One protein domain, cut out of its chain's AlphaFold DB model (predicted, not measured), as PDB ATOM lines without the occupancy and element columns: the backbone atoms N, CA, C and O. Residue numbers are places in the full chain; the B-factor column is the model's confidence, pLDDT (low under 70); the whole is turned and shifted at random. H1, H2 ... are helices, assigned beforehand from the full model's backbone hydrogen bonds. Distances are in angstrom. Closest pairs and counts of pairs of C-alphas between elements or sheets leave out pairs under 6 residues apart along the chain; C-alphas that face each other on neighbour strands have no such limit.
ATOM      1  N   GLY A   5     -31.311   1.827  32.823       73.44
ATOM      2  CA  GLY A   5     -32.556   2.595  32.712       73.44
ATOM      3  C   GLY A   5     -32.956   2.897  31.265       73.44
ATOM      4  O   GLY A   5     -34.123   2.759  30.907       73.44
ATOM      5  N   LEU A   6     -31.991   3.238  30.403       81.62
ATOM      6  CA  LEU A   6     -32.281   3.538  28.998       81.62
ATOM      7  C   LEU A   6     -32.559   2.259  28.193       81.62
ATOM      8  O   LEU A   6     -33.375   2.289  27.278       81.62
ATOM      9  N   ARG A   7     -31.959   1.122  28.585       78.69
ATOM     10  CA  ARG A   7     -32.204  -0.198  27.966       78.69
ATOM     11  C   ARG A   7     -33.667  -0.645  28.050       78.69
ATOM     12  O   ARG A   7     -34.098  -1.428  27.210       78.69
ATOM     13  N   MET A   8     -34.411  -0.175  29.052       77.88
ATOM     14  CA  MET A   8     -35.813  -0.551  29.274       77.88
ATOM     15  C   MET A   8     -36.807   0.212  28.392       77.88
ATOM     16  O   MET A   8     -37.978  -0.154  28.348       77.88
ATOM     17  N   LEU A   9     -36.370   1.276  27.715       85.50
ATOM     18  CA  LEU A   9     -37.235   2.049  26.829       85.50
ATOM     19  C   LEU A   9     -37.355   1.378  25.461       85.50
ATOM     20  O   LEU A   9     -36.467   0.642  25.034       85.50
ATOM     21  N   GLU A  10     -38.420   1.685  24.726       91.69
ATOM     22  CA  GLU A  10     -38.533   1.278  23.327       91.69
ATOM     23  C   GLU A  10     -37.398   1.860  22.479       91.69
ATOM     24  O   GLU A  10     -36.954   2.992  22.690       91.69
ATOM     25  N   LYS A  11     -36.962   1.105  21.467       88.19
ATOM     26  CA  LYS A  11     -35.796   1.457  20.648       88.19
ATOM     27  C   LYS A  11     -35.903   2.853  20.022       88.19
ATOM     28  O   LYS A  11     -34.954   3.626  20.094       88.19
ATOM     29  N   GLY A  12     -37.084   3.220  19.521       92.38
ATOM     30  CA  GLY A  12     -37.322   4.552  18.957       92.38
ATOM     31  C   GLY A  12     -37.199   5.691  19.979       92.38
ATOM     32  O   GLY A  12     -36.765   6.786  19.628       92.38
ATOM     33  N   VAL A  13     -37.532   5.444  21.249       92.75
ATOM     34  CA  VAL A  13     -37.348   6.422  22.335       92.75
ATOM     35  C   VAL A  13     -35.870   6.532  22.703       92.75
ATOM     36  O   VAL A  13     -35.364   7.645  22.847       92.75
ATOM     37  N   GLN A  14     -35.164   5.399  22.793       91.69
ATOM     38  CA  GLN A  14     -33.719   5.381  23.041       91.69
ATOM     39  C   GLN A  14     -32.965   6.204  21.993       91.69
ATOM     40  O   GLN A  14     -32.157   7.059  22.348       91.69
ATOM     41  N   ASP A  15     -33.263   5.984  20.711       92.81
ATOM     42  CA  ASP A  15     -32.552   6.632  19.607       92.81
ATOM     43  C   ASP A  15     -32.804   8.150  19.585       92.81
ATOM     44  O   ASP A  15     -31.869   8.923  19.384       92.81
ATOM     45  N   ARG A  16     -34.032   8.598  19.894       94.88
ATOM     46  CA  ARG A  16     -34.350  10.033  20.037       94.88
ATOM     47  C   ARG A  16     -33.568  10.695  21.170       94.88
ATOM     48  O   ARG A  16     -33.059  11.800  20.994       94.88
ATOM     49  N   ILE A  17     -33.465  10.031  22.322       93.94
ATOM     50  CA  ILE A  17     -32.703  10.539  23.472       93.94
ATOM     51  C   ILE A  17     -31.212  10.609  23.130       93.94
ATOM     52  O   ILE A  17     -30.570  11.632  23.375       93.94
ATOM     53  N   LEU A  18     -30.661   9.550  22.531       94.69
ATOM     54  CA  LEU A  18     -29.255   9.519  22.133       94.69
ATOM     55  C   LEU A  18     -28.932  10.597  21.100       94.69
ATOM     56  O   LEU A  18     -27.890  11.236  21.213       94.69
ATOM     57  N   GLU A  19     -29.817  10.845  20.134       95.56
ATOM     58  CA  GLU A  19     -29.587  11.878  19.123       95.56
ATOM     59  C   GLU A  19     -29.601  13.293  19.714       95.56
ATOM     60  O   GLU A  19     -28.776  14.133  19.343       95.56
ATOM     61  N   ALA A  20     -30.468  13.546  20.698       95.38
ATOM     62  CA  ALA A  20     -30.440  14.797  21.449       95.38
ATOM     63  C   ALA A  20     -29.090  14.982  22.170       95.38
ATOM     64  O   ALA A  20     -28.473  16.043  22.067       95.38
ATOM     65  N   CYS A  21     -28.578  13.937  22.832       94.62
ATOM     66  CA  CYS A  21     -27.258  13.976  23.467       94.62
ATOM     67  C   CYS A  21     -26.125  14.193  22.450       94.62
ATOM     68  O   CYS A  21     -25.253  15.029  22.683       94.62
ATOM     69  N   ARG A  22     -26.138  13.478  21.317       96.06
ATOM     70  CA  ARG A  22     -25.129  13.619  20.252       96.06
ATOM     71  C   ARG A  22     -25.103  15.030  19.693       96.06
ATOM     72  O   ARG A  22     -24.028  15.597  19.552       96.06
ATOM     73  N   THR A  23     -26.267  15.626  19.446       96.44
ATOM     74  CA  THR A  23     -26.375  17.003  18.946       96.44
ATOM     75  C   THR A  23     -25.668  17.995  19.871       96.44
ATOM     76  O   THR A  23     -24.866  18.806  19.407       96.44
ATOM     77  N   VAL A  24     -25.891  17.886  21.185       96.25
ATOM     78  CA  VAL A  24     -25.219  18.735  22.182       96.25
ATOM     79  C   VAL A  24     -23.709  18.477  22.207       96.25
ATOM     80  O   VAL A  24     -22.921  19.421  22.221       96.25
ATOM     81  N   LEU A  25     -23.289  17.211  22.177       95.12
ATOM     82  CA  LEU A  25     -21.875  16.838  22.258       95.12
ATOM     83  C   LEU A  25     -21.083  17.247  21.009       95.12
ATOM     84  O   LEU A  25     -19.965  17.741  21.151       95.12
ATOM     85  N   ARG A  26     -21.669  17.147  19.808       95.62
ATOM     86  CA  ARG A  26     -21.071  17.657  18.560       95.62
ATOM     87  C   ARG A  26     -20.808  19.166  18.632       95.62
ATOM     88  O   ARG A  26     -19.779  19.630  18.155       95.62
ATOM     89  N   GLY A  27     -21.715  19.925  19.253       94.94
ATOM     90  CA  GLY A  27     -21.598  21.379  19.414       94.94
ATOM     91  C   GLY A  27     -20.715  21.842  20.579       94.94
ATOM     92  O   GLY A  27     -20.539  23.042  20.762       94.94
ATOM     93  N   SER A  28     -20.165  20.925  21.380       94.88
ATOM     94  CA  SER A  28     -19.493  21.258  22.647       94.88
ATOM     95  C   SER A  28     -18.070  21.820  22.510       94.88
ATOM     96  O   SER A  28     -17.516  22.318  23.486       94.88
ATOM     97  N   GLY A  29     -17.451  21.713  21.329       93.75
ATOM     98  CA  GLY A  29     -16.042  22.062  21.102       93.75
ATOM     99  C   GLY A  29     -15.037  20.983  21.537       93.75
ATOM    100  O   GLY A  29     -13.856  21.082  21.204       93.75
ATOM    101  N   PHE A  30     -15.484  19.925  22.219       94.81
ATOM    102  CA  PHE A  30     -14.668  18.740  22.490       94.81
ATOM    103  C   PHE A  30     -14.631  17.799  21.279       94.81
ATOM    104  O   PHE A  30     -15.571  17.735  20.488       94.81
ATOM    105  N   ARG A  31     -13.551  17.012  21.148       95.19
ATOM    106  CA  ARG A  31     -13.499  15.926  20.160       95.19
ATOM    107  C   ARG A  31     -14.572  14.896  20.507       95.19
ATOM    108  O   ARG A  31     -14.534  14.310  21.587       95.19
ATOM    109  N   PHE A  32     -15.478  14.650  19.572       95.00
ATOM    110  CA  PHE A  32     -16.604  13.754  19.771       95.00
ATOM    111  C   PHE A  32     -16.920  12.966  18.495       95.00
ATOM    112  O   PHE A  32     -16.824  13.507  17.395       95.00
ATOM    113  N   TYR A  33     -17.317  11.704  18.666       95.00
ATOM    114  CA  TYR A  33     -17.827  10.826  17.613       95.00
ATOM    115  C   TYR A  33     -19.133  10.188  18.086       95.00
ATOM    116  O   TYR A  33     -19.252   9.815  19.252       95.00
ATOM    117  N   ASP A  34     -20.096  10.022  17.183       93.44
ATOM    118  CA  ASP A  34     -21.455   9.594  17.538       93.44
ATOM    119  C   ASP A  34     -21.517   8.232  18.235       93.44
ATOM    120  O   ASP A  34     -22.319   8.049  19.156       93.44
ATOM    121  N   ASP A  35     -20.628   7.313  17.854       91.12
ATOM    122  CA  ASP A  35     -20.534   5.967  18.429       91.12
ATOM    123  C   ASP A  35     -20.129   5.981  19.911       91.12
ATOM    124  O   ASP A  35     -20.429   5.044  20.657       91.12
ATOM    125  N   TRP A  36     -19.503   7.068  20.378       92.56
ATOM    126  CA  TRP A  36     -19.144   7.247  21.788       92.56
ATOM    127  C   TRP A  36     -20.375   7.546  22.661       92.56
ATOM    128  O   TRP A  36     -20.354   7.335  23.879       92.56
ATOM    129  N   ALA A  37     -21.471   8.012  22.056       92.69
ATOM    130  CA  ALA A  37     -22.768   8.159  22.705       92.69
ATOM    131  C   ALA A  37     -23.691   6.995  22.316       92.69
ATOM    132  O   ALA A  37     -24.501   7.074  21.388       92.69
ATOM    133  N   SER A  38     -23.577   5.907  23.071       90.88
ATOM    134  CA  SER A  38     -24.342   4.676  22.874       90.88
ATOM    135  C   SER A  38     -24.877   4.108  24.195       90.88
ATOM    136  O   SER A  38     -24.476   4.517  25.298       90.88
ATOM    137  N   VAL A  39     -25.841   3.189  24.071       87.31
ATOM    138  CA  VAL A  39     -26.286   2.331  25.178       87.31
ATOM    139  C   VAL A  39     -25.317   1.168  25.277       87.31
ATOM    140  O   VAL A  39     -25.098   0.479  24.283       87.31
ATOM    141  N   ILE A  40     -24.763   0.949  26.462       80.56
ATOM    142  CA  ILE A  40     -23.804  -0.128  26.693       80.56
ATOM    143  C   ILE A  40     -24.484  -1.321  27.360       80.56
ATOM    144  O   ILE A  40     -25.487  -1.189  28.075       80.56
ATOM    145  N   SER A  41     -23.957  -2.512  27.084       75.62
ATOM    146  CA  SER A  41     -24.420  -3.729  27.739       75.62
ATOM    147  C   SER A  41     -23.919  -3.780  29.186       75.62
ATOM    148  O   SER A  41     -22.935  -3.137  29.542       75.62
ATOM    149  N   GLY A  42     -24.560  -4.592  30.034       68.12
ATOM    150  CA  GLY A  42     -24.045  -4.829  31.390       68.12
ATOM    151  C   GLY A  42     -22.656  -5.487  31.401       68.12
ATOM    152  O   GLY A  42     -21.887  -5.285  32.332       68.12
ATOM    153  N   SER A  43     -22.306  -6.245  30.356       66.00
ATOM    154  CA  SER A  43     -20.953  -6.791  30.198       66.00
ATOM    155  C   SER A  43     -19.923  -5.698  29.932       66.00
ATOM    156  O   SER A  43     -18.844  -5.750  30.514       66.00
ATOM    157  N   ASP A  44     -20.257  -4.701  29.110       74.56
ATOM    158  CA  ASP A  44     -19.353  -3.578  28.839       74.56
ATOM    159  C   ASP A  44     -19.153  -2.732  30.101       74.56
ATOM    160  O   ASP A  44     -18.028  -2.358  30.412       74.56
ATOM    161  N   GLU A  45     -20.231  -2.498  30.867       73.50
ATOM    162  CA  GLU A  45     -20.174  -1.842  32.185       73.50
ATOM    163  C   GLU A  45     -19.141  -2.533  33.096       73.50
ATOM    164  O   GLU A  45     -18.226  -1.876  33.595       73.50
ATOM    165  N   GLY A  46     -19.205  -3.865  33.218       67.00
ATOM    166  CA  GLY A  46     -18.257  -4.639  34.027       67.00
ATOM    167  C   GLY A  46     -16.808  -4.584  33.526       67.00
ATOM    168  O   GLY A  46     -15.883  -4.471  34.331       67.00
ATOM    169  N   VAL A  47     -16.590  -4.615  32.205       74.00
ATOM    170  CA  VAL A  47     -15.241  -4.480  31.621       74.00
ATOM    171  C   VAL A  47     -14.668  -3.096  31.908       74.00
ATOM    172  O   VAL A  47     -13.523  -2.989  32.350       74.00
ATOM    173  N   TYR A  48     -15.450  -2.030  31.719       80.19
ATOM    174  CA  TYR A  48     -14.997  -0.673  32.017       80.19
ATOM    175  C   TYR A  48     -14.703  -0.482  33.508       80.19
ATOM    176  O   TYR A  48     -13.670   0.098  33.844       80.19
ATOM    177  N   ALA A  49     -15.539  -1.022  34.398       73.00
ATOM    178  CA  ALA A  49     -15.297  -0.993  35.839       73.00
ATOM    179  C   ALA A  49     -13.991  -1.713  36.220       73.00
ATOM    180  O   ALA A  49     -13.182  -1.179  36.982       73.00
ATOM    181  N   TRP A  50     -13.736  -2.890  35.640       77.38
ATOM    182  CA  TRP A  50     -12.492  -3.630  35.855       77.38
ATOM    183  C   TRP A  50     -11.262  -2.862  35.355       77.38
ATOM    184  O   TRP A  50     -10.254  -2.802  36.065       77.38
ATOM    185  N   VAL A  51     -11.345  -2.240  34.171       79.38
ATOM    186  CA  VAL A  51     -10.260  -1.417  33.609       79.38
ATOM    187  C   VAL A  51      -9.953  -0.241  34.531       79.38
ATOM    188  O   VAL A  51      -8.793  -0.031  34.877       79.38
ATOM    189  N   VAL A  52     -10.977   0.499  34.966       79.50
ATOM    190  CA  VAL A  52     -10.813   1.653  35.863       79.50
ATOM    191  C   VAL A  52     -10.189   1.232  37.191       79.50
ATOM    192  O   VAL A  52      -9.242   1.871  37.649       79.50
ATOM    193  N   ALA A  53     -10.664   0.139  37.792       70.75
ATOM    194  CA  ALA A  53     -10.138  -0.334  39.066       70.75
ATOM    195  C   ALA A  53      -8.672  -0.773  38.962       70.75
ATOM    196  O   ALA A  53      -7.847  -0.362  39.773       70.75
ATOM    197  N   ASN A  54      -8.315  -1.562  37.945       76.56
ATOM    198  CA  ASN A  54      -6.939  -2.034  37.777       76.56
ATOM    199  C   ASN A  54      -5.991  -0.922  37.312       76.56
ATOM    200  O   ASN A  54      -4.807  -0.954  37.637       76.56
ATOM    201  N   TYR A  55      -6.497   0.088  36.599       83.25
ATOM    202  CA  TYR A  55      -5.732   1.300  36.321       83.25
ATOM    203  C   TYR A  55      -5.418   2.053  37.619       83.25
ATOM    204  O   TYR A  55      -4.260   2.367  37.880       83.25
ATOM    205  N   ALA A  56      -6.429   2.280  38.465       77.00
ATOM    206  CA  ALA A  56      -6.262   2.968  39.745       77.00
ATOM    207  C   ALA A  56      -5.339   2.211  40.717       77.00
ATOM    208  O   ALA A  56      -4.614   2.836  41.487       77.00
ATOM    209  N   LEU A  57      -5.343   0.877  40.666       76.50
ATOM    210  CA  LEU A  57      -4.474   0.014  41.472       76.50
ATOM    211  C   LEU A  57      -3.070  -0.180  40.874       76.50
ATOM    212  O   LEU A  57      -2.226  -0.812  41.504       76.50
ATOM    213  N   GLY A  58      -2.802   0.340  39.670       86.12
ATOM    214  CA  GLY A  58      -1.509   0.191  38.993       86.12
ATOM    215  C   GLY A  58      -1.207  -1.231  38.503       86.12
ATOM    216  O   GLY A  58      -0.066  -1.537  38.170       86.12
ATOM    217  N   THR A  59      -2.210  -2.108  38.457       79.31
ATOM    218  CA  THR A  59      -2.086  -3.512  38.033       79.31
ATOM    219  C   THR A  59      -2.436  -3.711  36.557       79.31
ATOM    220  O   THR A  59      -2.136  -4.759  35.980       79.31
ATOM    221  N   LEU A  60      -3.062  -2.715  35.917       82.19
ATOM    222  CA  LEU A  60      -3.438  -2.777  34.507       82.19
ATOM    223  C   LEU A  60      -2.199  -2.850  33.601       82.19
ATOM    224  O   LEU A  60      -1.324  -1.991  33.656       82.19
ATOM    225  N   GLY A  61      -2.153  -3.865  32.735       81.88
ATOM    226  CA  GLY A  61      -1.027  -4.115  31.824       81.88
ATOM    227  C   GLY A  61       0.131  -4.924  32.430       81.88
ATOM    228  O   GLY A  61       1.094  -5.197  31.720       81.88
ATOM    229  N   GLY A  62       0.041  -5.313  33.708       82.25
ATOM    230  CA  GLY A  62       0.996  -6.199  34.384       82.25
ATOM    231  C   GLY A  62       0.649  -7.689  34.265       82.25
ATOM    232  O   GLY A  62      -0.067  -8.107  33.355       82.25
ATOM    233  N   ASP A  63       1.143  -8.505  35.204       77.94
ATOM    234  CA  ASP A  63       0.774  -9.926  35.300       77.94
ATOM    235  C   ASP A  63      -0.740 -10.063  35.571       77.94
ATOM    236  O   ASP A  63      -1.216  -9.571  36.600       77.94
ATOM    237  N   PRO A  64      -1.511 -10.761  34.711       69.44
ATOM    238  CA  PRO A  64      -2.942 -10.981  34.912       69.44
ATOM    239  C   PRO A  64      -3.302 -11.558  36.287       69.44
ATOM    240  O   PRO A  64      -4.371 -11.248  36.814       69.44
ATOM    241  N   LYS A  65      -2.415 -12.346  36.909       68.69
ATOM    242  CA  LYS A  65      -2.636 -12.920  38.249       68.69
ATOM    243  C   LYS A  65      -2.649 -11.882  39.372       68.69
ATOM    244  O   LYS A  65      -3.129 -12.186  40.459       68.69
ATOM    245  N   GLN A  66      -2.120 -10.687  39.120       70.94
ATOM    246  CA  GLN A  66      -2.087  -9.570  40.067       70.94
ATOM    247  C   GLN A  66      -3.273  -8.616  39.884       70.94
ATOM    248  O   GLN A  66      -3.420  -7.655  40.637       70.94
ATOM    249  N   THR A  67      -4.124  -8.853  38.884       63.84
ATOM    250  CA  THR A  67      -5.308  -8.021  38.665       63.84
ATOM    251  C   THR A  67      -6.385  -8.317  39.702       63.84
ATOM    252  O   THR A  67      -6.559  -9.446  40.161       63.84
TER     253      THR A  67
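Overview. This is residues 5 to 67 of the 157 residues of the protein "probable apyrase 4" of Coffea arabica (UniProt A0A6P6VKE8). A flat, open chain holds two helices joined by a long link, residues 27 to 41, which folds back beside H1 before it leads out to H2; a short curved tail, residues 57 to 67, follows H2. The printed part has 63 residues with two named helices, H1 then H2, and no named strand; the class is all helix, though under half of the residues, 31, are in named elements. It is only just extended, close to loose, with a radius of gyration of the C-alphas of 16.0 A and spans of 43 by 31 by 13 A.

Along the chain. Start at Gly 5 and find C-alpha 11 at (-35.796, 1.457, 20.648); from there H1, residues 11 to 26, runs 22.0 A. Further on, H2, residues 42 to 56, runs 21.1 A to C-alpha 56 at (-6.262, 2.968, 39.745).

Arrangement. H1 and H2 are apart. In both, every O i to N i+4 pair is within hydrogen-bond range.

Size, cuts and confidence. Gly 12 and Asp 63 have the C-alphas farthest apart, 43.9 A. The printed part has no cut. Residues 42 to 43, 46, 64 to 65 and 67 have pLDDT under 70.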